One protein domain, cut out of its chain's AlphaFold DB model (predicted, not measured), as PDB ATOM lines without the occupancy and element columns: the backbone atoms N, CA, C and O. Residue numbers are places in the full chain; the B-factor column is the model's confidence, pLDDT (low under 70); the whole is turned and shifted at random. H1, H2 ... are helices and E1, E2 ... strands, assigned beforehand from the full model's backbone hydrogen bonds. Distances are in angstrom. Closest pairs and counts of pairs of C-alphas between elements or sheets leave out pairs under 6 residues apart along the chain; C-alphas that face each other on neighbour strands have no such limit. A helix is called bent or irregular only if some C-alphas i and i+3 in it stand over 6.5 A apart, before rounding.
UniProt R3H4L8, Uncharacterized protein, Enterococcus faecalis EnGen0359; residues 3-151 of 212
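AT A GLANCE: This is residues 3 to 151 of the 212 residues of an uncharacterized protein of Enterococcus faecalis EnGen0359 (UniProt R3H4L8). A strongly twisted sheet of four parallel strands, E1 to E4, forms the core, and a second sheet, the antiparallel meander E5 to E8, extends away from the region where E2 begins, with Thr 33 of E2 close to Phe 125 of E5. The short helices H1 and H2 sit by the E1 and E2 part of the first sheet, while the longest helix, H4, is set off well away from both sheets, and residues 97 to 103 stick out there. The printed part has 149 residues with four named helices and eight named strands, in the order E1 H1 H2 E2 E3 H3 E4 H4 E5 E6 E7 E8; the sheets run E1 E2 E3 E4, parallel, and E5 E6 E7 E8, antiparallel. The class is mixed, helices and strands, with under half of the residues in named elements. The whole is only just compact, close to loose, with a radius of gyration of the C-alphas of 17.4 A and spans of 45 by 43 by 33 A.

IN THESE COORDINATES: In the first sheet, E1 is residues 11 to 14, E2 is residues 33 to 37, E3 is residues 59 to 65 and E4 is residues 89 to 92. E1 begins at C-alpha 11, (34.963, 46.571, -55.625). E3, the longest strand by residues, measures 18.4 A from first to last C-alpha. The second sheet holds E5, residues 125 to 128, E6, residues 133 to 137, E7, residues 140 to 143, and E8, residues 146 to 150, which ends at C-alpha 150, (28.033, 37.496, -38.207). The helices are H1, residues 15 to 19, H2, residues 21 to 28, H3, residues 66 to 69, and H4, residues 99 to 111. H4 measures 18.5 A and begins at C-alpha 99, (51.856, 31.668, -42.698). H2 is neither bent nor irregular, but only just: C-alphas 25 and 28 are 6.3 A apart.

HOW THE PARTS SIT: E1 and E2 are parallel at 28 degrees, with N 35 and O 11 2.8 A apart, within hydrogen-bond range. E2 and E3 are parallel at 32 degrees, with N 36 and O 61 at 2.8 A. E3 and E4 are parallel at 44 degrees, with N 90 and O 62 at 2.8 A. The pairing is staggered: E3 pairs with E2 over residues 59 to 62 and with E4 over residues 62 to 65. E1, H1, H2, E2 and E3, H3, E4 are strand-helix-strand units, two parallel neighbour strands with helices between, each with a right-handed crossover. H1 is on this sheet, over none of its strands. H1 and H2 touch, the C-alphas of Trp 17 and Tyr 23 being closest at 5.6 A. H2, with residues 23 to 28, and H3, with residues 66 to 69, only graze the sheet. H4 is not on either sheet and touches no helix. The closest C-alphas of E2 and E5 are those of Thr 33 and Phe 125, 6.2 A apart. E5 to E8 form a meander, each strand the antiparallel neighbour of the one before, and each successive pair is a hairpin. N 127 and O 134 are 2.8 A apart across E5 and E6, N 142 and O 135 2.8 A across E6 and E7, and N 143 and O 146 2.8 A across E7 and E8. Every O i to N i+4 pair is within hydrogen-bond range in H2 and H4; H1 has 0 of 1 but 2 of 2 O i to N i+3 pairs, and H3 is too short for an O i to N i+4 pair.

THE WHOLE: The C-alphas of Thr 75 and Thr 131 are the two farthest apart, at 48.7 A. The printed part has no cut. The links E2 to E3, H3 to E4 and H4 to E5 are long, with 21, 19 and 13 residues. The mean pLDDT of the printed part is 86.2, and residues 75 to 83, 117 to 122 and 149 to 151 are under 70.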
ATOM      1  N   ASP A   3      31.174  30.248 -52.108       76.69
ATOM      2  CA  ASP A   3      31.326  28.820 -51.732       76.69
ATOM      3  C   ASP A   3      32.424  28.559 -50.683       76.69
ATOM      4  O   ASP A   3      32.474  27.504 -50.058       76.69
ATOM      5  N   ARG A   4      33.334  29.521 -50.493       71.81
ATOM      6  CA  ARG A   4      34.405  29.482 -49.486       71.81
ATOM      7  C   ARG A   4      34.100  30.359 -48.276       71.81
ATOM      8  O   ARG A   4      35.012  30.655 -47.514       71.81
ATOM      9  N   HIS A   5      32.850  30.787 -48.118       78.25
ATOM     10  CA  HIS A   5      32.407  31.701 -47.067       78.25
ATOM     11  C   HIS A   5      33.154  33.048 -47.084       78.25
ATOM     12  O   HIS A   5      33.330  33.681 -46.047       78.25
ATOM     13  N   VAL A   6      33.593  33.488 -48.272       80.81
ATOM     14  CA  VAL A   6      34.192  34.811 -48.496       80.81
ATOM     15  C   VAL A   6      33.163  35.698 -49.186       80.81
ATOM     16  O   VAL A   6      32.789  35.447 -50.335       80.81
ATOM     17  N   TYR A   7      32.730  36.738 -48.477       87.50
ATOM     18  CA  TYR A   7      31.679  37.657 -48.898       87.50
ATOM     19  C   TYR A   7      32.284  39.041 -49.180       87.50
ATOM     20  O   TYR A   7      32.661  39.730 -48.232       87.50
ATOM     21  N   PRO A   8      32.442  39.448 -50.455       88.31
ATOM     22  CA  PRO A   8      32.934  40.781 -50.782       88.31
ATOM     23  C   PRO A   8      31.951  41.864 -50.321       88.31
ATOM     24  O   PRO A   8      30.737  41.691 -50.407       88.31
ATOM     25  N   VAL A   9      32.504  42.991 -49.877       85.94
ATOM     26  CA  VAL A   9      31.761  44.182 -49.421       85.94
ATOM     27  C   VAL A   9      31.949  45.386 -50.350       85.94
ATOM     28  O   VAL A   9      31.507  46.484 -50.046       85.94
ATOM     29  N   GLY A  10      32.634  45.207 -51.475       90.81
ATOM     30  CA  GLY A  10      32.890  46.278 -52.427       90.81
ATOM     31  C   GLY A  10      33.780  45.831 -53.578       90.81
ATOM     32  O   GLY A  10      34.237  44.684 -53.614       90.81
ATOM     33  N   ILE A  11      34.042  46.756 -54.499       93.38
ATOM     34  CA  ILE A  11      34.963  46.571 -55.625       93.38
ATOM     35  C   ILE A  11      36.137  47.525 -55.471       93.38
ATOM     36  O   ILE A  11      35.938  48.709 -55.216       93.38
ATOM     37  N   SER A  12      37.359  47.025 -55.640       93.12
ATOM     38  CA  SER A  12      38.551  47.866 -55.717       93.12
ATOM     39  C   SER A  12      39.062  47.948 -57.151       93.12
ATOM     40  O   SER A  12      39.183  46.936 -57.842       93.12
ATOM     41  N   ALA A  13      39.351  49.162 -57.611       94.75
ATOM     42  CA  ALA A  13      39.818  49.411 -58.970       94.75
ATOM     43  C   ALA A  13      40.652  50.698 -59.039       94.75
ATOM     44  O   ALA A  13      40.462  51.587 -58.209       94.75
ATOM     45  N   PRO A  14      41.562  50.835 -60.020       95.25
ATOM     46  CA  PRO A  14      42.214  52.110 -60.297       95.25
ATOM     47  C   PRO A  14      41.192  53.214 -60.596       95.25
ATOM     48  O   PRO A  14      40.200  52.969 -61.282       95.25
ATOM     49  N   GLY A  15      41.464  54.439 -60.146       93.62
ATOM     50  CA  GLY A  15      40.562  55.583 -60.314       93.62
ATOM     51  C   GLY A  15      40.088  55.835 -61.754       93.62
ATOM     52  O   GLY A  15      38.933  56.202 -61.963       93.62
ATOM     53  N   TYR A  16      40.934  55.578 -62.757       94.75
ATOM     54  CA  TYR A  16      40.616  55.782 -64.174       94.75
ATOM     55  C   TYR A  16      39.482  54.879 -64.674       94.75
ATOM     56  O   TYR A  16      38.854  55.198 -65.679       94.75
ATOM     57  N   TRP A  17      39.170  53.782 -63.972       96.06
ATOM     58  CA  TRP A  17      38.009  52.957 -64.314       96.06
ATOM     59  C   TRP A  17      36.702  53.736 -64.175       96.06
ATOM     60  O   TRP A  17      35.768  53.500 -64.930       96.06
ATOM     61  N   ASN A  18      36.653  54.724 -63.277       94.81
ATOM     62  CA  ASN A  18      35.505  55.614 -63.145       94.81
ATOM     63  C   ASN A  18      35.457  56.710 -64.230       94.81
ATOM     64  O   ASN A  18      34.644  57.624 -64.134       94.81
ATOM     65  N   GLN A  19      36.325  56.647 -65.241       95.50
ATOM     66  CA  GLN A  19      36.338  57.508 -66.431       95.50
ATOM     67  C   GLN A  19      36.204  56.671 -67.716       95.50
ATOM     68  O   GLN A  19      36.547  57.120 -68.810       95.50
ATOM     69  N   ASP A  20      35.722  55.433 -67.591       96.69
ATOM     70  CA  ASP A  20      35.453  54.529 -68.702       96.69
ATOM     71  C   ASP A  20      34.032  53.978 -68.597       96.69
ATOM     72  O   ASP A  20      33.694  53.330 -67.608       96.69
ATOM     73  N   LEU A  21      33.210  54.203 -69.621       95.94
ATOM     74  CA  LEU A  21      31.805  53.808 -69.599       95.94
ATOM     75  C   LEU A  21      31.646  52.286 -69.465       95.94
ATOM     76  O   LEU A  21      30.795  51.814 -68.717       95.94
ATOM     77  N   GLN A  22      32.505  51.503 -70.123       95.00
ATOM     78  CA  GLN A  22      32.403  50.046 -70.079       95.00
ATOM     79  C   GLN A  22      32.839  49.497 -68.716       95.00
ATOM     80  O   GLN A  22      32.214  48.577 -68.194       95.00
ATOM     81  N   TYR A  23      33.905  50.038 -68.116       95.62
ATOM     82  CA  TYR A  23      34.323  49.603 -66.777       95.62
ATOM     83  C   TYR A  23      33.337  50.028 -65.691       95.62
ATOM     84  O   TYR A  23      33.126  49.268 -64.742       95.62
ATOM     85  N   GLN A  24      32.715  51.202 -65.834       94.50
ATOM     86  CA  GLN A  24      31.615  51.629 -64.974       94.50
ATOM     87  C   GLN A  24      30.468  50.612 -65.021       94.50
ATOM     88  O   GLN A  24      30.090  50.094 -63.973       94.50
ATOM     89  N   GLU A  25      29.964  50.280 -66.213       92.50
ATOM     90  CA  GLU A  25      28.809  49.387 -66.397       92.50
ATOM     91  C   GLU A  25      29.095  47.929 -66.004       92.50
ATOM     92  O   GLU A  25      28.332  47.331 -65.244       92.50
ATOM     93  N   ASP A  26      30.199  47.352 -66.482       90.31
ATOM     94  CA  ASP A  26      30.483  45.923 -66.296       90.31
ATOM     95  C   ASP A  26      31.142  45.610 -64.949       90.31
ATOM     96  O   ASP A  26      31.029  44.495 -64.433       90.31
ATOM     97  N   GLY A  27      31.918  46.560 -64.425       89.62
ATOM     98  CA  GLY A  27      32.836  46.330 -63.315       89.62
ATOM     99  C   GLY A  27      32.415  47.016 -62.027       89.62
ATOM    100  O   GLY A  27      32.391  46.377 -60.979       89.62
ATOM    101  N   LEU A  28      32.113  48.313 -62.085       93.44
ATOM    102  CA  LEU A  28      31.908  49.118 -60.880       93.44
ATOM    103  C   LEU A  28      30.440  49.165 -60.434       93.44
ATOM    104  O   LEU A  28      30.174  49.168 -59.235       93.44
ATOM    105  N   ALA A  29      29.486  49.125 -61.368       92.44
ATOM    106  CA  ALA A  29      28.051  49.232 -61.089       92.44
ATOM    107  C   ALA A  29      27.465  48.045 -60.301       92.44
ATOM    108  O   ALA A  29      26.358  48.138 -59.770       92.44
ATOM    109  N   ILE A  30      28.200  46.934 -60.181       93.06
ATOM    110  CA  ILE A  30      27.780  45.775 -59.380       93.06
ATOM    111  C   ILE A  30      27.855  46.035 -57.872       93.06
ATOM    112  O   ILE A  30      27.474  45.163 -57.096       93.06
ATOM    113  N   SER A  31      28.386  47.176 -57.430       94.25
ATOM    114  CA  SER A  31      28.561  47.499 -56.017       94.25
ATOM    115  C   SER A  31      28.152  48.935 -55.710       94.25
ATOM    116  O   SER A  31      28.444  49.852 -56.470       94.25
ATOM    117  N   ASP A  32      27.532  49.151 -54.549       93.06
ATOM    118  CA  ASP A  32      27.299  50.501 -54.009       93.06
ATOM    119  C   ASP A  32      28.555  51.110 -53.355       93.06
ATOM    120  O   ASP A  32      28.567  52.290 -52.986       93.06
ATOM    121  N   THR A  33      29.598  50.288 -53.223       92.25
ATOM    122  CA  THR A  33      30.845  50.576 -52.522       92.25
ATOM    123  C   THR A  33      32.040  50.330 -53.426       92.25
ATOM    124  O   THR A  33      32.262  49.203 -53.889       92.25
ATOM    125  N   VAL A  34      32.834  51.375 -53.643       93.56
ATOM    126  CA  VAL A  34      34.058  51.322 -54.439       93.56
ATOM    127  C   VAL A  34      35.256  51.787 -53.618       93.56
ATOM    128  O   VAL A  34      35.186  52.765 -52.873       93.56
ATOM    129  N   ILE A  35      36.367  51.079 -53.781       93.56
ATOM    130  CA  ILE A  35      37.676  51.431 -53.244       93.56
ATOM    131  C   ILE A  35      38.542  51.861 -54.430       93.56
ATOM    132  O   ILE A  35      38.993  51.038 -55.233       93.56
ATOM    133  N   LEU A  36      38.730  53.168 -54.572       92.88
ATOM    134  CA  LEU A  36      39.500  53.766 -55.651       92.88
ATOM    135  C   LEU A  36      40.979  53.732 -55.299       92.88
ATOM    136  O   LEU A  36      41.426  54.358 -54.340       92.88
ATOM    137  N   ARG A  37      41.731  53.002 -56.113       94.00
ATOM    138  CA  ARG A  37      43.180  52.881 -56.010       94.00
ATOM    139  C   ARG A  37      43.858  53.933 -56.866       94.00
ATOM    140  O   ARG A  37      43.267  54.466 -57.811       94.00
ATOM    141  N   GLU A  38      45.122  54.187 -56.558       92.00
ATOM    142  CA  GLU A  38      45.976  54.993 -57.417       92.00
ATOM    143  C   GLU A  38      45.945  54.501 -58.870       92.00
ATOM    144  O   GLU A  38      45.830  53.305 -59.167       92.00
ATOM    145  N   ASN A  39      46.025  55.454 -59.795       94.50
ATOM    146  CA  ASN A  39      46.153  55.109 -61.196       94.50
ATOM    147  C   ASN A  39      47.545  54.535 -61.447       94.50
ATOM    148  O   ASN A  39      48.530  55.075 -60.939       94.50
ATOM    149  N   PRO A  40      47.660  53.481 -62.269       94.12
ATOM    150  CA  PRO A  40      48.966  53.067 -62.737       94.12
ATOM    151  C   PRO A  40      49.595  54.195 -63.583       94.12
ATOM    152  O   PRO A  40      48.889  55.112 -64.018       94.12
ATOM    153  N   PRO A  41      50.908  54.117 -63.870       95.56
ATOM    154  CA  PRO A  41      51.557  54.995 -64.839       95.56
ATOM    155  C   PRO A  41      50.759  55.082 -66.140       95.56
ATOM    156  O   PRO A  41      50.123  54.100 -66.536       95.56
ATOM    157  N   ILE A  42      50.795  56.241 -66.800       92.94
ATOM    158  CA  ILE A  42      49.925  56.548 -67.944       92.94
ATOM    159  C   ILE A  42      50.057  55.524 -69.082       92.94
ATOM    160  O   ILE A  42      49.080  55.214 -69.754       92.94
ATOM    161  N   GLU A  43      51.230  54.908 -69.235       95.19
ATOM    162  CA  GLU A  43      51.516  53.870 -70.232       95.19
ATOM    163  C   GLU A  43      50.775  52.548 -69.959       95.19
ATOM    164  O   GLU A  43      50.715  51.672 -70.820       95.19
ATOM    165  N   ARG A  44      50.235  52.383 -68.747       93.75
ATOM    166  CA  ARG A  44      49.460  51.222 -68.287       93.75
ATOM    167  C   ARG A  44      47.975  51.539 -68.079       93.75
ATOM    168  O   ARG A  44      47.243  50.701 -67.551       93.75
ATOM    169  N   VAL A  45      47.530  52.729 -68.476       95.00
ATOM    170  CA  VAL A  45      46.117  53.117 -68.475       95.00
ATOM    171  C   VAL A  45      45.499  52.719 -69.814       95.00
ATOM    172  O   VAL A  45      45.956  53.151 -70.868       95.00
ATOM    173  N   PHE A  46      44.446  51.900 -69.774       94.25
ATOM    174  CA  PHE A  46      43.770  51.399 -70.973       94.25
ATOM    175  C   PHE A  46      42.268  51.620 -70.873       94.25
ATOM    176  O   PHE A  46      41.588  50.901 -70.141       94.25
ATOM    177  N   TYR A  47      41.752  52.575 -71.639       95.31
ATOM    178  CA  TYR A  47      40.315  52.793 -71.785       95.31
ATOM    179  C   TYR A  47      39.738  51.868 -72.861       95.31
ATOM    180  O   TYR A  47      40.330  51.693 -73.928       95.31
ATOM    181  N   ARG A  48      38.572  51.287 -72.587       95.00
ATOM    182  CA  ARG A  48      37.703  50.658 -73.587       95.00
ATOM    183  C   ARG A  48      36.795  51.686 -74.245       95.00
ATOM    184  O   ARG A  48      36.639  51.663 -75.461       95.00
ATOM    185  N   ASN A  49      36.207  52.567 -73.444       95.69
ATOM    186  CA  ASN A  49      35.320  53.629 -73.886       95.69
ATOM    187  C   ASN A  49      35.428  54.817 -72.922       95.69
ATOM    188  O   ASN A  49      34.699  54.903 -71.934       95.69
ATOM    189  N   GLN A  50      36.381  55.708 -73.187       96.06
ATOM    190  CA  GLN A  50      36.674  56.831 -72.303       96.06
ATOM    191  C   GLN A  50      35.507  57.824 -72.256       96.06
ATOM    192  O   GLN A  50      34.976  58.232 -73.289       96.06
ATOM    193  N   THR A  51      35.165  58.270 -71.052       95.00
ATOM    194  CA  THR A  51      34.133  59.276 -70.799       95.00
ATOM    195  C   THR A  51      34.658  60.371 -69.871       95.00
ATOM    196  O   THR A  51      35.553  60.149 -69.056       95.00
ATOM    197  N   GLY A  52      34.109  61.581 -70.011       92.88
ATOM    198  CA  GLY A  52      34.339  62.689 -69.077       92.88
ATOM    199  C   GLY A  52      33.431  62.644 -67.845       92.88
ATOM    200  O   GLY A  52      33.580  63.474 -66.950       92.88
ATOM    201  N   GLU A  53      32.488  61.702 -67.802       92.62
ATOM    202  CA  GLU A  53      31.518  61.551 -66.723       92.62
ATOM    203  C   GLU A  53      31.931  60.424 -65.777       92.62
ATOM    204  O   GLU A  53      32.250  59.313 -66.201       92.62
ATOM    205  N   SER A  54      31.900  60.706 -64.478       90.25
ATOM    206  CA  SER A  54      32.135  59.720 -63.426       90.25
ATOM    207  C   SER A  54      30.832  59.361 -62.732       90.25
ATOM    208  O   SER A  54      30.017  60.242 -62.450       90.25
ATOM    209  N   ILE A  55      30.657  58.082 -62.397       89.75
ATOM    210  CA  ILE A  55      29.515  57.667 -61.586       89.75
ATOM    211  C   ILE A  55      29.780  57.956 -60.105       89.75
ATOM    212  O   ILE A  55      30.928  58.002 -59.643       89.75
ATOM    213  N   THR A  56      28.694  58.182 -59.370       89.00
ATOM    214  CA  THR A  56      28.713  58.403 -57.923       89.00
ATOM    215  C   THR A  56      28.331  57.116 -57.205       89.00
ATOM    216  O   THR A  56      27.513  56.340 -57.694       89.00
ATOM    217  N   TYR A  57      28.930  56.890 -56.040       89.56
ATOM    218  CA  TYR A  57      28.708  55.694 -55.231       89.56
ATOM    219  C   TYR A  57      28.212  56.104 -53.856       89.56
ATOM    220  O   TYR A  57      28.542  57.189 -53.372       89.56
ATOM    221  N   LYS A  58      27.456  55.216 -53.205       89.06
ATOM    222  CA  LYS A  58      27.038  55.417 -51.815       89.06
ATOM    223  C   LYS A  58      28.263  55.501 -50.906       89.06
ATOM    224  O   LYS A  58      28.338  56.391 -50.067       89.06
ATOM    225  N   ASN A  59      29.229  54.610 -51.131       88.31
ATOM    226  CA  ASN A  59      30.512  54.609 -50.445       88.31
ATOM    227  C   ASN A  59      31.639  54.657 -51.488       88.31
ATOM    228  O   ASN A  59      31.900  53.674 -52.179       88.31
ATOM    229  N   ALA A  60      32.315  55.797 -51.606       90.56
ATOM    230  CA  ALA A  60      33.544  55.921 -52.385       90.56
ATOM    231  C   ALA A  60      34.704  56.161 -51.420       90.56
ATOM    232  O   ALA A  60      34.729  57.173 -50.719       90.56
ATOM    233  N   LEU A  61      35.632  55.209 -51.363       90.25
ATOM    234  CA  LEU A  61      36.767  55.220 -50.445       90.25
ATOM    235  C   LEU A  61      38.062  55.289 -51.250       90.25
ATOM    236  O   LEU A  61      38.185  54.619 -52.272       90.25
ATOM    237  N   PHE A  62      39.031  56.075 -50.796       91.75
ATOM    238  CA  PHE A  62      40.368  56.079 -51.378       91.75
ATOM    239  C   PHE A  62      41.251  55.017 -50.716       91.75
ATOM    240  O   PHE A  62      41.306  54.935 -49.492       91.75
ATOM    241  N   ASP A  63      41.945  54.216 -51.520       92.94
ATOM    242  CA  ASP A  63      42.903  53.222 -51.040       92.94
ATOM    243  C   ASP A  63      44.253  53.869 -50.734       92.94
ATOM    244  O   ASP A  63      44.924  54.369 -51.638       92.94
ATOM    245  N   LEU A  64      44.663  53.822 -49.470       91.25
ATOM    246  CA  LEU A  64      45.996  54.209 -49.038       91.25
ATOM    247  C   LEU A  64      46.748  52.962 -48.552       91.25
ATOM    248  O   LEU A  64      46.457  52.460 -47.462       91.25
ATOM    249  N   PRO A  65      47.713  52.455 -49.337       92.38
ATOM    250  CA  PRO A  65      48.589  51.380 -48.893       92.38
ATOM    251  C   PRO A  65      49.294  51.741 -47.580       92.38
ATOM    252  O   PRO A  65      49.797  52.853 -47.417       92.38
ATOM    253  N   TYR A  66      49.319  50.816 -46.620       90.56
ATOM    254  CA  TYR A  66      49.888  51.073 -45.293       90.56
ATOM    255  C   TYR A  66      51.383  51.430 -45.337       90.56
ATOM    256  O   TYR A  66      51.853  52.259 -44.562       90.56
ATOM    257  N   ASP A  67      52.132  50.869 -46.285       90.50
ATOM    258  CA  ASP A  67      53.556  51.147 -46.488       90.50
ATOM    259  C   ASP A  67      53.840  52.607 -46.884       90.50
ATOM    260  O   ASP A  67      54.930  53.115 -46.608       90.50
ATOM    261  N   TYR A  68      52.859  53.324 -47.441       90.12
ATOM    262  CA  TYR A  68      52.987  54.751 -47.770       90.12
ATOM    263  C   TYR A  68      53.061  55.630 -46.521       90.12
ATOM    264  O   TYR A  68      53.496  56.777 -46.591       90.12
ATOM    265  N   LEU A  69      52.655  55.090 -45.372       86.06
ATOM    266  CA  LEU A  69      52.733  55.757 -44.080       86.06
ATOM    267  C   LEU A  69      54.079  55.525 -43.377       86.06
ATOM    268  O   LEU A  69      54.294  56.009 -42.262       86.06
ATOM    269  N   SER A  70      54.998  54.787 -44.008       85.25
ATOM    270  CA  SER A  70      56.338  54.572 -43.469       85.25
ATOM    271  C   SER A  70      57.097  55.896 -43.308       85.25
ATOM    272  O   SER A  70      57.093  56.763 -44.178       85.25
ATOM    273  N   GLY A  71      57.748  56.067 -42.154       81.44
ATOM    274  CA  GLY A  71      58.521  57.273 -41.841       81.44
ATOM    275  C   GLY A  71      57.703  58.468 -41.340       81.44
ATOM    276  O   GLY A  71      58.297  59.488 -41.006       81.44
ATOM    277  N   ILE A  72      56.376  58.351 -41.237       83.31
ATOM    278  CA  ILE A  72      55.563  59.337 -40.517       83.31
ATOM    279  C   ILE A  72      55.853  59.210 -39.016       83.31
ATOM    280  O   ILE A  72      55.815  58.111 -38.459       83.31
ATOM    281  N   GLU A  73      56.155  60.333 -38.364       77.81
ATOM    282  CA  GLU A  73      56.264  60.409 -36.908       77.81
ATOM    283  C   GLU A  73      54.870  60.576 -36.299       77.81
ATOM    284  O   GLU A  73      54.146  61.517 -36.618       77.81
ATOM    285  N   TRP A  74      54.494  59.648 -35.421       76.06
ATOM    286  CA  TRP A  74      53.186  59.626 -34.771       76.06
ATOM    287  C   TRP A  74      53.324  60.201 -33.366       76.06
ATOM    288  O   TRP A  74      54.073  59.661 -32.550       76.06
ATOM    289  N   THR A  75      52.636  61.308 -33.099       68.75
ATOM    290  CA  THR A  75      52.718  62.035 -31.826       68.75
ATOM    291  C   THR A  75      51.935  61.355 -30.705       68.75
ATOM    292  O   THR A  75      52.444  61.284 -29.587       68.75
ATOM    293  N   ASP A  76      50.759  60.795 -30.998       68.19
ATOM    294  CA  ASP A  76      49.964  60.001 -30.064       68.19
ATOM    295  C   ASP A  76      49.235  58.859 -30.798       68.19
ATOM    296  O   ASP A  76      48.379  59.082 -31.656       68.19
ATOM    297  N   LYS A  77      49.583  57.609 -30.463       64.44
ATOM    298  CA  LYS A  77      49.000  56.405 -31.088       64.44
ATOM    299  C   LYS A  77      47.527  56.206 -30.729       64.44
ATOM    300  O   LYS A  77      46.809  55.536 -31.468       64.44
ATOM    301  N   ASP A  78      47.090  56.782 -29.614       65.06
ATOM    302  CA  ASP A  78      45.748  56.595 -29.073       65.06
ATOM    303  C   ASP A  78      44.823  57.782 -29.395       65.06
ATOM    304  O   ASP A  78      43.629  57.739 -29.085       65.06
ATOM    305  N   ASN A  79      45.333  58.831 -30.057       67.62
ATOM    306  CA  ASN A  79      44.541  59.989 -30.457       67.62
ATOM    307  C   ASN A  79      44.077  59.883 -31.924       67.62
ATOM    308  O   ASN A  79      44.839  60.188 -32.843       67.62
ATOM    309  N   PRO A  80      42.800  59.554 -32.197       61.41
ATOM    310  CA  PRO A  80      42.269  59.502 -33.562       61.41
ATOM    311  C   PRO A  80      42.236  60.870 -34.266       61.41
ATOM    312  O   PRO A  80      41.949  60.936 -35.459       61.41
ATOM    313  N   ASN A  81      42.509  61.972 -33.555       61.50
ATOM    314  CA  ASN A  81      42.606  63.300 -34.160       61.50
ATOM    315  C   ASN A  81      43.975  63.591 -34.790       61.50
ATOM    316  O   ASN A  81      44.064  64.553 -35.554       61.50
ATOM    317  N   ASP A  82      45.008  62.787 -34.507       65.44
ATOM    318  CA  ASP A  82      46.356  62.988 -35.059       65.44
ATOM    319  C   ASP A  82      46.409  62.696 -36.570       65.44
ATOM    320  O   ASP A  82      47.287  63.191 -37.275       65.44
ATOM    321  N   TYR A  83      45.431  61.958 -37.102       69.94
ATOM    322  CA  TYR A  83      45.322  61.641 -38.524       69.94
ATOM    323  C   TYR A  83      43.889  61.860 -39.020       69.94
ATOM    324  O   TYR A  83      42.956  61.124 -38.709       69.94
ATOM    325  N   ARG A  84      43.701  62.893 -39.847       74.00
ATOM    326  CA  ARG A  84      42.437  63.158 -40.542       74.00
ATOM    327  C   ARG A  84      42.681  63.179 -42.036       74.00
ATOM    328  O   ARG A  84      43.381  64.051 -42.546       74.00
ATOM    329  N   PHE A  85      42.066  62.241 -42.740       80.19
ATOM    330  CA  PHE A  85      42.062  62.266 -44.192       80.19
ATOM    331  C   PHE A  85      41.020  63.279 -44.688       80.19
ATOM    332  O   PHE A  85      39.920  63.350 -44.131       80.19
ATOM    333  N   PRO A  86      41.332  64.072 -45.727       83.31
ATOM    334  CA  PRO A  86      40.391  65.037 -46.301       83.31
ATOM    335  C   PRO A  86      39.219  64.364 -47.033       83.31
ATOM    336  O   PRO A  86      38.261  65.033 -47.412       83.31
ATOM    337  N   MET A  87      39.295  63.049 -47.234       84.12
ATOM    338  CA  MET A  87      38.285  62.211 -47.866       84.12
ATOM    339  C   MET A  87      38.190  60.866 -47.129       84.12
ATOM    340  O   MET A  87      39.123  60.511 -46.406       84.12
ATOM    341  N   PRO A  88      37.090  60.111 -47.295       86.12
ATOM    342  CA  PRO A  88      36.999  58.746 -46.788       86.12
ATOM    343  C   PRO A  88      38.136  57.874 -47.340       86.12
ATOM    344  O   PRO A  88      38.272  57.719 -48.553       86.12
ATOM    345  N   THR A  89      38.939  57.297 -46.448       86.56
ATOM    346  CA  THR A  89      40.140  56.527 -46.799       86.56
ATOM    347  C   THR A  89      40.080  55.147 -46.163       86.56
ATOM    348  O   THR A  89      39.720  55.006 -44.995       86.56
ATOM    349  N   THR A  90      40.468  54.130 -46.923       88.38
ATOM    350  CA  THR A  90      40.786  52.794 -46.416       88.38
ATOM    351  C   THR A  90      42.289  52.619 -46.352       88.38
ATOM    352  O   THR A  90      42.993  53.028 -47.271       88.38
ATOM    353  N   ILE A  91      42.768  51.959 -45.304       88.56
ATOM    354  CA  ILE A  91      44.158  51.516 -45.219       88.56
ATOM    355  C   ILE A  91      44.231  50.074 -45.712       88.56
ATOM    356  O   ILE A  91      43.512  49.216 -45.190       88.56
ATOM    357  N   SER A  92      45.071  49.801 -46.708       90.50
ATOM    358  CA  SER A  92      45.239  48.452 -47.254       90.50
ATOM    359  C   SER A  92      46.585  47.836 -46.910       90.50
ATOM    360  O   SER A  92      47.606  48.506 -46.764       90.50
ATOM    361  N   PHE A  93      46.568  46.513 -46.811       91.19
ATOM    362  CA  PHE A  93      47.743  45.689 -46.593       91.19
ATOM    363  C   PHE A  93      47.883  44.697 -47.740       91.19
ATOM    364  O   PHE A  93      46.891  44.212 -48.295       91.19
ATOM    365  N   SER A  94      49.126  44.359 -48.078       90.56
ATOM    366  CA  SER A  94      49.390  43.305 -49.055       90.56
ATOM    367  C   SER A  94      48.880  41.964 -48.535       90.56
ATOM    368  O   SER A  94      49.132  41.587 -47.391       90.56
ATOM    369  N   PHE A  95      48.165  41.224 -49.387       88.75
ATOM    370  CA  PHE A  95      47.644  39.919 -48.996       88.75
ATOM    371  C   PHE A  95      48.806  38.928 -48.790       88.75
ATOM    372  O   PHE A  95      49.618  38.752 -49.705       88.75
ATOM    373  N   PRO A  96      48.903  38.272 -47.621       92.19
ATOM    374  CA  PRO A  96      50.031  37.407 -47.302       92.19
ATOM    375  C   PRO A  96      49.950  36.085 -48.077       92.19
ATOM    376  O   PRO A  96      48.887  35.474 -48.197       92.19
ATOM    377  N   ASN A  97      51.092  35.599 -48.563       91.31
ATOM    378  CA  ASN A  97      51.202  34.356 -49.337       91.31
ATOM    379  C   ASN A  97      51.726  33.175 -48.508       91.31
ATOM    380  O   ASN A  97      51.742  32.032 -48.972       91.31
ATOM    381  N   SER A  98      52.158  33.429 -47.273       92.62
ATOM    382  CA  SER A  98      52.686  32.414 -46.367       92.62
ATOM    383  C   SER A  98      52.199  32.626 -44.938       92.62
ATOM    384  O   SER A  98      51.855  33.733 -44.536       92.62
ATOM    385  N   LYS A  99      52.205  31.561 -44.124       92.06
ATOM    386  CA  LYS A  99      51.856  31.668 -42.698       92.06
ATOM    387  C   LYS A  99      52.757  32.667 -41.961       92.06
ATOM    388  O   LYS A  99      52.276  33.425 -41.135       92.06
ATOM    389  N   LYS A 100      54.048  32.695 -42.302       94.44
ATOM    390  CA  LYS A 100      55.002  33.650 -41.730       94.44
ATOM    391  C   LYS A 100      54.610  35.095 -42.057       94.44
ATOM    392  O   LYS A 100      54.684  35.948 -41.183       94.44
ATOM    393  N   GLU A 101      54.191  35.361 -43.294       94.56
ATOM    394  CA  GLU A 101      53.681  36.679 -43.695       94.56
ATOM    395  C   GLU A 101      52.359  37.019 -43.003       94.56
ATOM    396  O   GLU A 101      52.167  38.168 -42.633       94.56
ATOM    397  N   VAL A 102      51.476  36.039 -42.770       94.31
ATOM    398  CA  VAL A 102      50.253  36.245 -41.974       94.31
ATOM    399  C   VAL A 102      50.604  36.679 -40.551       94.31
ATOM    400  O   VAL A 102      50.073  37.677 -40.075       94.31
ATOM    401  N   ASP A 103      51.501  35.955 -39.878       94.69
ATOM    402  CA  ASP A 103      51.898  36.266 -38.500       94.69
ATOM    403  C   ASP A 103      52.558  37.658 -38.416       94.69
ATOM    404  O   ASP A 103      52.276  38.424 -37.495       94.69
ATOM    405  N   HIS A 104      53.377  38.014 -39.414       93.44
ATOM    406  CA  HIS A 104      53.968  39.347 -39.538       93.44
ATOM    407  C   HIS A 104      52.908  40.434 -39.750       93.44
ATOM    408  O   HIS A 104      52.923  41.439 -39.050       93.44
ATOM    409  N   LEU A 105      51.966  40.221 -40.671       93.38
ATOM    410  CA  LEU A 105      50.881  41.159 -40.946       93.38
ATOM    411  C   LEU A 105      50.005  41.391 -39.707       93.38
ATOM    412  O   LEU A 105      49.637  42.520 -39.409       93.38
ATOM    413  N   ILE A 106      49.693  40.337 -38.946       91.69
ATOM    414  CA  ILE A 106      48.937  40.468 -37.692       91.69
ATOM    415  C   ILE A 106      49.696  41.346 -36.693       91.69
ATOM    416  O   ILE A 106      49.074  42.152 -36.000       91.69
ATOM    417  N   GLN A 107      51.016  41.183 -36.593       91.06
ATOM    418  CA  GLN A 107      51.833  42.017 -35.719       91.06
ATOM    419  C   GLN A 107      51.858  43.472 -36.196       91.06
ATOM    420  O   GLN A 107      51.651  44.374 -35.392       91.06
ATOM    421  N   GLU A 108      52.021  43.691 -37.500       89.12
ATOM    422  CA  GLU A 108      52.016  45.017 -38.122       89.12
ATOM    423  C   GLU A 108      50.700  45.762 -37.868       89.12
ATOM    424  O   GLU A 108      50.720  46.906 -37.428       89.12
ATOM    425  N   VAL A 109      49.554  45.096 -38.038       88.81
ATOM    426  CA  VAL A 109      48.228  45.674 -37.757       88.81
ATOM    427  C   VAL A 109      48.056  46.018 -36.272       88.81
ATOM    428  O   VAL A 109      47.418  47.016 -35.952       88.81
ATOM    429  N   LYS A 110      48.609  45.218 -35.351       85.69
ATOM    430  CA  LYS A 110      48.537  45.481 -33.900       85.69
ATOM    431  C   LYS A 110      49.426  46.635 -33.452       85.69
ATOM    432  O   LYS A 110      49.087  47.325 -32.497       85.69
ATOM    433  N   GLU A 111      50.587  46.784 -34.078       84.50
ATOM    434  CA  GLU A 111      51.551  47.840 -33.761       84.50
ATOM    435  C   GLU A 111      51.268  49.143 -34.514       84.50
ATOM    436  O   GLU A 111      51.846  50.183 -34.167       84.50
ATOM    437  N   ALA A 112      50.387  49.084 -35.520       83.69
ATOM    438  CA  ALA A 112      49.989  50.222 -36.319       83.69
ATOM    439  C   ALA A 112      49.468  51.354 -35.419       83.69
ATOM    440  O   ALA A 112      48.581  51.141 -34.593       83.69
ATOM    441  N   PRO A 113      49.975  52.583 -35.592       78.81
ATOM    442  CA  PRO A 113      49.591  53.750 -34.796       78.81
ATOM    443  C   PRO A 113      48.231  54.336 -35.222       78.81
ATOM    444  O   PRO A 113      47.969  55.518 -35.030       78.81
ATOM    445  N   ILE A 114      47.384  53.522 -35.856       77.25
ATOM    446  CA  ILE A 114      46.114  53.915 -36.463       77.25
ATOM    447  C   ILE A 114      45.018  53.085 -35.808       77.25
ATOM    448  O   ILE A 114      45.087  51.858 -35.754       77.25
ATOM    449  N   VAL A 115      43.967  53.752 -35.349       73.06
ATOM    450  CA  VAL A 115      42.789  53.101 -34.787       73.06
ATOM    451  C   VAL A 115      41.915  52.623 -35.939       73.06
ATOM    452  O   VAL A 115      41.215  53.398 -36.593       73.06
ATOM    453  N   PHE A 116      41.919  51.312 -36.167       70.19
ATOM    454  CA  PHE A 116      40.962  50.658 -37.053       70.19
ATOM    455  C   PHE A 116      39.591  50.616 -36.371       70.19
ATOM    456  O   PHE A 116      39.235  49.636 -35.717       70.19
ATOM    457  N   SER A 117      38.817  51.695 -36.488       59.88
ATOM    458  CA  SER A 117      37.425  51.696 -36.039       59.88
ATOM    459  C   SER A 117      36.501  51.257 -37.172       59.88
ATOM    460  O   SER A 117      36.480  51.834 -38.261       59.88
ATOM    461  N   VAL A 118      35.698  50.228 -36.908       55.25
ATOM    462  CA  VAL A 118      34.476  49.994 -37.674       55.25
ATOM    463  C   VAL A 118      33.475  50.994 -37.112       55.25
ATOM    464  O   VAL A 118      32.930  50.771 -36.035       55.25
ATOM    465  N   SER A 119      33.321  52.152 -37.758       51.72
ATOM    466  CA  SER A 119      32.316  53.134 -37.334       51.72
ATOM    467  C   SER A 119      30.957  52.436 -37.201       51.72
ATOM    468  O   SER A 119      30.475  51.846 -38.168       51.72
ATOM    469  N   GLU A 120      30.350  52.496 -36.011       47.22
ATOM    470  CA  GLU A 120      29.047  51.883 -35.692       47.22
ATOM    471  C   GLU A 120      27.873  52.500 -36.481       47.22
ATOM    472  O   GLU A 120      26.736  52.038 -36.387       47.22
ATOM    473  N   ALA A 121      28.132  53.543 -37.274       49.12
ATOM    474  CA  ALA A 121      27.141  54.178 -38.126       49.12
ATOM    475  C   ALA A 121      26.821  53.295 -39.345       49.12
ATOM    476  O   ALA A 121      27.563  53.295 -40.322       49.12
ATOM    477  N   ASP A 122      25.716  52.548 -39.253       59.34
ATOM    478  CA  ASP A 122      24.899  51.972 -40.338       59.34
ATOM    479  C   ASP A 122      25.666  51.599 -41.627       59.34
ATOM    480  O   ASP A 122      25.329  52.018 -42.739       59.34
ATOM    481  N   GLN A 123      26.751  50.828 -41.473       71.44
ATOM    482  CA  GLN A 123      27.558  50.373 -42.598       71.44
ATOM    483  C   GLN A 123      26.736  49.396 -43.428       71.44
ATOM    484  O   GLN A 123      26.539  48.237 -43.053       71.44
ATOM    485  N   HIS A 124      26.239  49.897 -44.555       86.69
ATOM    486  CA  HIS A 124      25.514  49.114 -45.536       86.69
ATOM    487  C   HIS A 124      26.327  49.044 -46.820       86.69
ATOM    488  O   HIS A 124      26.490  50.049 -47.515       86.69
ATOM    489  N   PHE A 125      26.807  47.838 -47.102       89.75
ATOM    490  CA  PHE A 125      27.510  47.478 -48.323       89.75
ATOM    491  C   PHE A 125      26.668  46.497 -49.124       89.75
ATOM    492  O   PHE A 125      26.100  45.565 -48.546       89.75
ATOM    493  N   THR A 126      26.623  46.670 -50.439       93.62
ATOM    494  CA  THR A 126      25.909  45.782 -51.354       93.62
ATOM    495  C   THR A 126      26.784  45.464 -52.551       93.62
ATOM    496  O   THR A 126      27.231  46.369 -53.247       93.62
ATOM    497  N   VAL A 127      26.950  44.175 -52.835       94.06
ATOM    498  CA  VAL A 127      27.507  43.671 -54.092       94.06
ATOM    499  C   VAL A 127      26.459  42.782 -54.751       94.06
ATOM    500  O   VAL A 127      26.040  41.771 -54.187       94.06
ATOM    501  N   GLN A 128      26.021  43.147 -55.949       93.75
ATOM    502  CA  GLN A 128      24.991  42.454 -56.703       93.75
ATOM    503  C   GLN A 128      25.505  42.048 -58.083       93.75
ATOM    504  O   GLN A 128      25.761  42.865 -58.959       93.75
ATOM    505  N   THR A 129      25.602  40.740 -58.281       89.94
ATOM    506  CA  THR A 129      25.844  40.113 -59.583       89.94
ATOM    507  C   THR A 129      24.519  39.641 -60.188       89.94
ATOM    508  O   THR A 129      23.462  39.754 -59.567       89.94
ATOM    509  N   GLN A 130      24.563  39.040 -61.379       88.25
ATOM    510  CA  GLN A 130      23.368  38.469 -62.017       88.25
ATOM    511  C   GLN A 130      22.720  37.332 -61.205       88.25
ATOM    512  O   GLN A 130      21.523  37.096 -61.338       88.25
ATOM    513  N   THR A 131      23.491  36.612 -60.383       90.00
ATOM    514  CA  THR A 131      23.020  35.401 -59.682       90.00
ATOM    515  C   THR A 131      23.032  35.516 -58.162       90.00
ATOM    516  O   THR A 131      22.410  34.700 -57.481       90.00
ATOM    517  N   GLN A 132      23.754  36.494 -57.610       91.50
ATOM    518  CA  GLN A 132      23.976  36.624 -56.173       91.50
ATOM    519  C   GLN A 132      23.902  38.082 -55.741       91.50
ATOM    520  O   GLN A 132      24.511  38.949 -56.370       91.50
ATOM    521  N   LYS A 133      23.227  38.317 -54.618       94.06
ATOM    522  CA  LYS A 133      23.233  39.579 -53.884       94.06
ATOM    523  C   LYS A 133      23.879  39.357 -52.523       94.06
ATOM    524  O   LYS A 133      23.407  38.532 -51.743       94.06
ATOM    525  N   ILE A 134      24.945  40.089 -52.249       93.62
ATOM    526  CA  ILE A 134      25.693  40.048 -50.998       93.62
ATOM    527  C   ILE A 134      25.509  41.396 -50.327       93.62
ATOM    528  O   ILE A 134      25.715  42.432 -50.953       93.62
ATOM    529  N   GLU A 135      25.100  41.382 -49.068       92.44
ATOM    530  CA  GLU A 135      24.918  42.597 -48.288       92.44
ATOM    531  C   GLU A 135      25.603  42.453 -46.939       92.44
ATOM    532  O   GLU A 135      25.488  41.418 -46.284       92.44
ATOM    533  N   PHE A 136      26.265  43.510 -46.496       88.69
ATOM    534  CA  PHE A 136      26.662  43.664 -45.108       88.69
ATOM    535  C   PHE A 136      25.854  44.813 -44.528       88.69
ATOM    536  O   PHE A 136      25.885  45.911 -45.072       88.69
ATOM    537  N   ARG A 137      25.076  44.541 -43.482       86.75
ATOM    538  CA  ARG A 137      24.281  45.540 -42.753       86.75
ATOM    539  C   ARG A 137      24.040  45.046 -41.338       86.75
ATOM    540  O   ARG A 137      23.966  43.835 -41.123       86.75
ATOM    541  N   ASN A 138      23.883  45.952 -40.376       81.69
ATOM    542  CA  ASN A 138      23.660  45.589 -38.968       81.69
ATOM    543  C   ASN A 138      24.685  44.557 -38.453       81.69
ATOM    544  O   ASN A 138      24.328  43.612 -37.745       81.69
ATOM    545  N   ASN A 139      25.947  44.705 -38.872       77.88
ATOM    546  CA  ASN A 139      27.064  43.831 -38.509       77.88
ATOM    547  C   ASN A 139      26.911  42.348 -38.923       77.88
ATOM    548  O   ASN A 139      27.480  41.447 -38.296       77.88
ATOM    549  N   ARG A 140      26.105  42.076 -39.958       85.19
ATOM    550  CA  ARG A 140      25.805  40.728 -40.461       85.19
ATOM    551  C   ARG A 140      25.904  40.666 -41.976       85.19
ATOM    552  O   ARG A 140      25.499  41.599 -42.669       85.19
ATOM    553  N   PHE A 141      26.368  39.523 -42.472       88.25
ATOM    554  CA  PHE A 141      26.358  39.201 -43.892       88.25
ATOM    555  C   PHE A 141      25.048  38.530 -44.294       88.25
ATOM    556  O   PHE A 141      24.579  37.591 -43.642       88.25
ATOM    557  N   PHE A 142      24.497  38.987 -45.413       90.75
ATOM    558  CA  PHE A 142      23.343  38.410 -46.076       90.75
ATOM    559  C   PHE A 142      23.740  37.970 -47.484       90.75
ATOM    560  O   PHE A 142      24.288  38.758 -48.249       90.75
ATOM    561  N   LEU A 143      23.420  36.729 -47.838       92.31
ATOM    562  CA  LEU A 143      23.482  36.210 -49.198       92.31
ATOM    563  C   LEU A 143      22.052  35.965 -49.666       92.31
ATOM    564  O   LEU A 143      21.332  35.183 -49.051       92.31
ATOM    565  N   ASN A 144      21.625  36.631 -50.735       92.94
ATOM    566  CA  ASN A 144      20.265  36.525 -51.275       92.94
ATOM    567  C   ASN A 144      19.198  36.692 -50.176       92.94
ATOM    568  O   ASN A 144      18.286  35.880 -50.040       92.94
ATOM    569  N   ASN A 145      19.365  37.731 -49.348       91.56
ATOM    570  CA  ASN A 145      18.523  38.060 -48.192       91.56
ATOM    571  C   ASN A 145      18.546  37.046 -47.029       91.56
ATOM    572  O   ASN A 145      17.887  37.290 -46.017       91.56
ATOM    573  N   GLN A 146      19.328  35.969 -47.111       90.75
ATOM    574  CA  GLN A 146      19.519  35.007 -46.026       90.75
ATOM    575  C   GLN A 146      20.783  35.331 -45.233       90.75
ATOM    576  O   GLN A 146      21.821  35.630 -45.814       90.75
ATOM    577  N   ILE A 147      20.708  35.268 -43.903       87.50
ATOM    578  CA  ILE A 147      21.874  35.486 -43.039       87.50
ATOM    579  C   ILE A 147      22.836  34.317 -43.226       87.50
ATOM    580  O   ILE A 147      22.429  33.164 -43.096       87.50
ATOM    581  N   VAL A 148      24.100  34.625 -43.505       84.25
ATOM    582  CA  VAL A 148      25.127  33.605 -43.744       84.25
ATOM    583  C   VAL A 148      26.248  33.596 -42.720       84.25
ATOM    584  O   VAL A 148      26.831  32.537 -42.569       84.25
ATOM    585  N   ASN A 149      26.543  34.714 -42.038       68.62
ATOM    586  CA  ASN A 149      27.496  34.812 -40.915       68.62
ATOM    587  C   ASN A 149      27.406  36.193 -40.225       68.62
ATOM    588  O   ASN A 149      27.173  37.205 -40.894       68.62
ATOM    589  N   GLY A 150      27.646  36.263 -38.911       61.00
ATOM    590  CA  GLY A 150      28.033  37.496 -38.207       61.00
ATOM    591  C   GLY A 150      29.555  37.616 -38.035       61.00
ATOM    592  O   GLY A 150      30.266  36.617 -38.123       61.00
ATOM    593  N   LEU A 151      30.074  38.817 -37.737       59.06
ATOM    594  CA  LEU A 151      31.509  39.011 -37.424       59.06
ATOM    595  C   LEU A 151      31.987  38.186 -36.208       59.06
ATOM    596  O   LEU A 151      33.176  37.921 -36.080       59.06
TER     597      LEU A 151